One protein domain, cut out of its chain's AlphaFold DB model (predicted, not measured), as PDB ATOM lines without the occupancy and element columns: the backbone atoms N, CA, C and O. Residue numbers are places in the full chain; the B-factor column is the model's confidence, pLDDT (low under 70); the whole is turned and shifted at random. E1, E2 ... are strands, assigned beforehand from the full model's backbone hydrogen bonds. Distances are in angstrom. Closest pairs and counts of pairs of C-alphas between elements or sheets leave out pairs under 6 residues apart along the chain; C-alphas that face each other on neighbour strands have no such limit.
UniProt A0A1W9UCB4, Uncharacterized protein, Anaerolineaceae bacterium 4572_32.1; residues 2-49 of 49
ATOM      1  N   THR A   2     108.434 105.682 140.147       90.25
ATOM      2  CA  THR A   2     108.428 105.839 138.685       90.25
ATOM      3  C   THR A   2     107.145 105.243 138.134       90.25
ATOM      4  O   THR A   2     106.778 104.132 138.509       90.25
ATOM      5  N   ILE A   3     106.476 105.980 137.254       95.56
ATOM      6  CA  ILE A   3     105.328 105.491 136.494       95.56
ATOM      7  C   ILE A   3     105.825 105.213 135.083       95.56
ATOM      8  O   ILE A   3     106.368 106.108 134.433       95.56
ATOM      9  N   LYS A   4     105.651 103.981 134.607       96.88
ATOM     10  CA  LYS A   4     105.902 103.652 133.202       96.88
ATOM     11  C   LYS A   4     104.582 103.716 132.453       96.88
ATOM     12  O   LYS A   4     103.697 102.908 132.711       96.88
ATOM     13  N   LEU A   5     104.478 104.650 131.518       96.50
ATOM     14  CA  LEU A   5     103.363 104.750 130.583       96.50
ATOM     15  C   LEU A   5     103.773 104.124 129.247       96.50
ATOM     16  O   LEU A   5     104.873 104.365 128.755       96.50
ATOM     17  N   THR A   6     102.902 103.313 128.663       95.88
ATOM     18  CA  THR A   6     103.042 102.777 127.306       95.88
ATOM     19  C   THR A   6     101.764 103.069 126.535       95.88
ATOM     20  O   THR A   6     100.671 102.815 127.032       95.88
ATOM     21  N   TRP A   7     101.903 103.613 125.329       95.31
ATOM     22  CA  TRP A   7     100.787 103.856 124.420       95.31
ATOM     23  C   TRP A   7     100.726 102.740 123.378       95.31
ATOM     24  O   TRP A   7     101.741 102.418 122.757       95.31
ATOM     25  N   TYR A   8      99.547 102.146 123.208       94.50
ATOM     26  CA  TYR A   8      99.302 101.036 122.283       94.50
ATOM     27  C   TYR A   8      98.425 101.448 121.092       94.50
ATOM     28  O   TYR A   8      97.807 100.596 120.465       94.50
ATOM     29  N   GLY A   9      98.361 102.738 120.761       91.50
ATOM     30  CA  GLY A   9      97.529 103.220 119.661       91.50
ATOM     31  C   GLY A   9      96.108 103.582 120.097       91.50
ATOM     32  O   GLY A   9      95.650 103.186 121.168       91.50
ATOM     33  N   HIS A  10      95.408 104.361 119.268       91.62
ATOM     34  CA  HIS A  10      94.116 104.970 119.615       91.62
ATOM     35  C   HIS A  10      94.168 105.633 121.012       91.62
ATOM     36  O   HIS A  10      95.072 106.430 121.276       91.62
ATOM     37  N   ALA A  11      93.248 105.278 121.908       93.94
ATOM     38  CA  ALA A  11      93.214 105.694 123.306       93.94
ATOM     39  C   ALA A  11      93.655 104.576 124.276       93.94
ATOM     40  O   ALA A  11      93.417 104.677 125.477       93.94
ATOM     41  N   VAL A  12      94.345 103.538 123.784       95.88
ATOM     42  CA  VAL A  12      94.816 102.431 124.623       95.88
ATOM     43  C   VAL A  12      96.108 102.816 125.347       95.88
ATOM     44  O   VAL A  12      97.159 103.017 124.722       95.88
ATOM     45  N   PHE A  13      96.062 102.846 126.679       96.00
ATOM     46  CA  PHE A  13      97.227 103.136 127.521       96.00
ATOM     47  C   PHE A  13      97.447 102.050 128.567       96.00
ATOM     48  O   PHE A  13      96.523 101.658 129.274       96.00
ATOM     49  N   ALA A  14      98.697 101.620 128.724       96.56
ATOM     50  CA  ALA A  14      99.122 100.768 129.824       96.56
ATOM     51  C   ALA A  14     100.014 101.552 130.786       96.56
ATOM     52  O   ALA A  14     101.000 102.175 130.379       96.56
ATOM     53  N   LEU A  15      99.681 101.503 132.069       97.06
ATOM     54  CA  LEU A  15     100.457 102.094 133.145       97.06
ATOM     55  C   LEU A  15     101.021 100.978 134.016       97.06
ATOM     56  O   LEU A  15     100.291 100.085 134.432       97.06
ATOM     57  N   ASN A  16     102.309 101.054 134.331       96.88
ATOM     58  CA  ASN A  16     102.889 100.314 135.442       96.88
ATOM     59  C   ASN A  16     103.211 101.302 136.564       96.88
ATOM     60  O   ASN A  16     104.079 102.170 136.414       96.88
ATOM     61  N   VAL A  17     102.479 101.170 137.668       95.69
ATOM     62  CA  VAL A  17     102.624 101.994 138.868       95.69
ATOM     63  C   VAL A  17     103.012 101.071 140.011       95.69
ATOM     64  O   VAL A  17     102.195 100.295 140.494       95.69
ATOM     65  N   GLY A  18     104.281 101.116 140.424       93.81
ATOM     66  CA  GLY A  18     104.764 100.290 141.536       93.81
ATOM     67  C   GLY A  18     104.565  98.782 141.326       93.81
ATOM     68  O   GLY A  18     104.313  98.071 142.291       93.81
ATOM     69  N   GLY A  19     104.631  98.304 140.079       94.56
ATOM     70  CA  GLY A  19     104.393  96.902 139.725       94.56
ATOM     71  C   GLY A  19     102.940  96.565 139.388       94.56
ATOM     72  O   GLY A  19     102.712  95.521 138.793       94.56
ATOM     73  N   THR A  20     101.977  97.441 139.689       96.19
ATOM     74  CA  THR A  20     100.571  97.251 139.295       96.19
ATOM     75  C   THR A  20     100.363  97.678 137.848       96.19
ATOM     76  O   THR A  20     100.718  98.801 137.475       96.19
ATOM     77  N   HIS A  21      99.770  96.801 137.046       97.19
ATOM     78  CA  HIS A  21      99.461  97.015 135.639       97.19
ATOM     79  C   HIS A  21      98.021  97.513 135.467       97.19
ATOM     80  O   HIS A  21      97.064  96.771 135.668       97.19
ATOM     81  N   ILE A  22      97.859  98.769 135.056       97.00
ATOM     82  CA  ILE A  22      96.555  99.374 134.763       97.00
ATOM     83  C   ILE A  22      96.422  99.521 133.251       97.00
ATOM     84  O   ILE A  22      97.291 100.118 132.616       97.00
ATOM     85  N   LEU A  23      95.330  99.014 132.684       97.12
ATOM     86  CA  LEU A  23      95.032  99.134 131.259       97.12
ATOM     87  C   LEU A  23      93.791 100.007 131.057       97.12
ATOM     88  O   LEU A  23      92.708  99.696 131.546       97.12
ATOM     89  N   VAL A  24      93.963 101.111 130.337       96.50
ATOM     90  CA  VAL A  24      92.923 102.103 130.043       96.50
ATOM     91  C   VAL A  24      92.456 101.923 128.606       96.50
ATOM     92  O   VAL A  24      93.293 101.781 127.717       96.50
ATOM     93  N   ASP A  25      91.131 101.932 128.424       94.56
ATOM     94  CA  ASP A  25      90.427 101.761 127.144       94.56
ATOM     95  C   ASP A  25      91.014 100.625 126.281       94.56
ATOM     96  O   ASP A  25      91.745 100.876 125.327       94.56
ATOM     97  N   PRO A  26      90.769  99.346 126.627       93.06
ATOM     98  CA  PRO A  26      91.470  98.199 126.049       93.06
ATOM     99  C   PRO A  26      90.988  97.819 124.634       93.06
ATOM    100  O   PRO A  26      90.761  96.638 124.345       93.06
ATOM    101  N   PHE A  27      90.850  98.787 123.724       94.12
ATOM    102  CA  PHE A  27      90.562  98.562 122.305       94.12
ATOM    103  C   PHE A  27      91.800  98.029 121.561       94.12
ATOM    104  O   PHE A  27      92.450  98.715 120.774       94.12
ATOM    105  N   LEU A  28      92.169  96.783 121.868       93.19
ATOM    106  CA  LEU A  28      93.328  96.089 121.294       93.19
ATOM    107  C   LEU A  28      92.947  95.183 120.116       93.19
ATOM    108  O   LEU A  28      93.707  95.046 119.162       93.19
ATOM    109  N   THR A  29      91.769  94.559 120.155       92.44
ATOM    110  CA  THR A  29      91.284  93.726 119.047       92.44
ATOM    111  C   THR A  29      90.677  94.611 117.963       92.44
ATOM    112  O   THR A  29      89.748  95.361 118.240       92.44
ATOM    113  N   GLY A  30      91.179  94.503 116.729       88.44
ATOM    114  CA  GLY A  30      90.745  95.351 115.612       88.44
ATOM    115  C   GLY A  30      91.448  96.713 115.545       88.44
ATOM    116  O   GLY A  30      91.164  97.495 114.646       88.44
ATOM    117  N   ASN A  31      92.385  96.990 116.457       89.06
ATOM    118  CA  ASN A  31      93.241  98.168 116.397       89.06
ATOM    119  C   ASN A  31      94.512  97.850 115.600       89.06
ATOM    120  O   ASN A  31      95.412  97.171 116.087       89.06
ATOM    121  N   GLU A  32      94.593  98.368 114.376       88.38
ATOM    122  CA  GLU A  32      95.715  98.137 113.452       88.38
ATOM    123  C   GLU A  32      97.048  98.698 113.960       88.38
ATOM    124  O   GLU A  32      98.117  98.240 113.565       88.38
ATOM    125  N   THR A  33      96.985  99.687 114.853       89.06
ATOM    126  CA  THR A  33      98.167 100.326 115.440       89.06
ATOM    127  C   THR A  33      98.604  99.680 116.752       89.06
ATOM    128  O   THR A  33      99.663 100.027 117.274       89.06
ATOM    129  N   ALA A  34      97.823  98.732 117.286       92.88
ATOM    130  CA  ALA A  34      98.164  98.046 118.520       92.88
ATOM    131  C   ALA A  34      99.348  97.096 118.301       92.88
ATOM    132  O   ALA A  34      99.232  96.116 117.564       92.88
ATOM    133  N   PRO A  35     100.487  97.312 118.986       93.44
ATOM    134  CA  PRO A  35     101.657  96.453 118.828       93.44
ATOM    135  C   PRO A  35     101.512  95.118 119.580       93.44
ATOM    136  O   PRO A  35     102.410  94.279 119.532       93.44
ATOM    137  N   ILE A  36     100.418  94.928 120.326       93.88
ATOM    138  CA  ILE A  36     100.183  93.777 121.195       93.88
ATOM    139  C   ILE A  36      98.719  93.334 121.127       93.88
ATOM    140  O   ILE A  36      97.811  94.156 121.043       93.88
ATOM    141  N   SER A  37      98.482  92.022 121.189       92.88
ATOM    142  CA  SER A  37      97.131  91.467 121.254       92.88
ATOM    143  C   SER A  37      96.563  91.499 122.676       92.88
ATOM    144  O   SER A  37      97.303  91.393 123.658       92.88
ATOM    145  N   ALA A  38      95.233  91.562 122.792       92.12
ATOM    146  CA  ALA A  38      94.523  91.602 124.076       92.12
ATOM    147  C   ALA A  38      94.884  90.443 125.026       92.12
ATOM    148  O   ALA A  38      94.920  90.620 126.235       92.12
ATOM    149  N   ASN A  39      95.220  89.266 124.493       92.69
ATOM    150  CA  ASN A  39      95.542  88.088 125.309       92.69
ATOM    151  C   ASN A  39      96.975  88.109 125.875       92.69
ATOM    152  O   ASN A  39      97.339  87.222 126.641       92.69
ATOM    153  N   LYS A  40      97.813  89.061 125.445       94.00
ATOM    154  CA  LYS A  40      99.225  89.173 125.844       94.00
ATOM    155  C   LYS A  40      99.517  90.403 126.701       94.00
ATOM    156  O   LYS A  40     100.629  90.523 127.210       94.00
ATOM    157  N   VAL A  41      98.565  91.326 126.838       93.94
ATOM    158  CA  VAL A  41      98.743  92.522 127.665       93.94
ATOM    159  C   VAL A  41      98.524  92.174 129.138       93.94
ATOM    160  O   VAL A  41      97.548  91.516 129.489       93.94
ATOM    161  N   ALA A  42      99.440  92.606 130.006       94.06
ATOM    162  CA  ALA A  42      99.254  92.500 131.449       94.06
ATOM    163  C   ALA A  42      98.300  93.605 131.923       94.06
ATOM    164  O   ALA A  42      98.517  94.779 131.612       94.06
ATOM    165  N   ALA A  43      97.263  93.228 132.666       95.62
ATOM    166  CA  ALA A  43      96.296  94.145 133.249       95.62
ATOM    167  C   ALA A  43      95.762  93.554 134.556       95.62
ATOM    168  O   ALA A  43      94.978  92.608 134.540       95.62
ATOM    169  N   ASP A  44      96.187  94.130 135.674       97.06
ATOM    170  CA  ASP A  44      95.647  93.825 136.999       97.06
ATOM    171  C   ASP A  44      94.340  94.596 137.238       97.06
ATOM    172  O   ASP A  44      93.468  94.144 137.977       97.06
ATOM    173  N   TYR A  45      94.191  95.763 136.597       96.75
ATOM    174  CA  TYR A  45      93.006  96.610 136.703       96.75
ATOM    175  C   TYR A  45      92.636  97.271 135.370       96.75
ATOM    176  O   TYR A  45      93.499  97.777 134.647       96.75
ATOM    177  N   ILE A  46      91.333  97.307 135.076       95.56
ATOM    178  CA  ILE A  46      90.737  98.014 133.936       95.56
ATOM    179  C   ILE A  46      89.644  98.933 134.498       95.56
ATOM    180  O   ILE A  46      88.632  98.427 134.978       95.56
ATOM    181  N   PRO A  47      89.813 100.267 134.466       89.62
ATOM    182  CA  PRO A  47      88.812 101.182 135.001       89.62
ATOM    183  C   PRO A  47      87.443 101.005 134.333       89.62
ATOM    184  O   PRO A  47      87.342 101.011 133.107       89.62
ATOM    185  N   GLY A  48      86.387 100.890 135.143       88.19
ATOM    186  CA  GLY A  48      85.007 100.775 134.657       88.19
ATOM    187  C   GLY A  48      84.578  99.366 134.227       88.19
ATOM    188  O   GLY A  48      83.491  99.228 133.665       88.19
ATOM    189  N   ARG A  49      85.397  98.340 134.486       75.69
ATOM    190  CA  ARG A  49      85.004  96.926 134.441       75.69
ATOM    191  C   ARG A  49      84.940  96.310 135.831       75.69
ATOM    192  O   ARG A  49      85.610  96.842 136.742       75.69
TER     193      ARG A  49
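Overview. This is residues 2 to 49 of the 49 residues of an uncharacterized protein of Anaerolineaceae bacterium 4572_32.1 (UniProt A0A1W9UCB4). Little regular structure: a small three-stranded sheet, with a long unnamed stretch, residues 25 to 49, that loops out beyond one end of it and folds back over one face toward E3. The 48 printed residues hold three named strands, E1, E2, E3, and no named helix; the class is all strand, with 15 residues in named elements. The sheet is a meander, each strand the antiparallel neighbour of the one before. The whole is compact, radius of gyration of the C-alphas 10.1 A, spanning 30 by 22 by 17 A.

Along the chain. Find C-alpha 3 at (105.328, 105.491, 136.494); E1 runs from there to residue 7, 13.0 A. E2, residues 13 to 17, covers 12.6 A. E3, residues 20 to 24, covers 12.9 A and ends at C-alpha 24, (92.923, 102.103, 130.043).

Arrangement. E1 and E2 form an antiparallel hairpin at 166 degrees; look at N 6 and O 14, 2.8 A apart, within hydrogen-bond range. E2 and E3 form another at 159 degrees, with N 15 and O 22 within range at 2.8 A.

Size, cuts and confidence. The C-alphas of Thr 2 and Gly 30 are farthest apart, 30.9 A. The printed part has no cut, both links are tight, and no printed residue is under pLDDT 70.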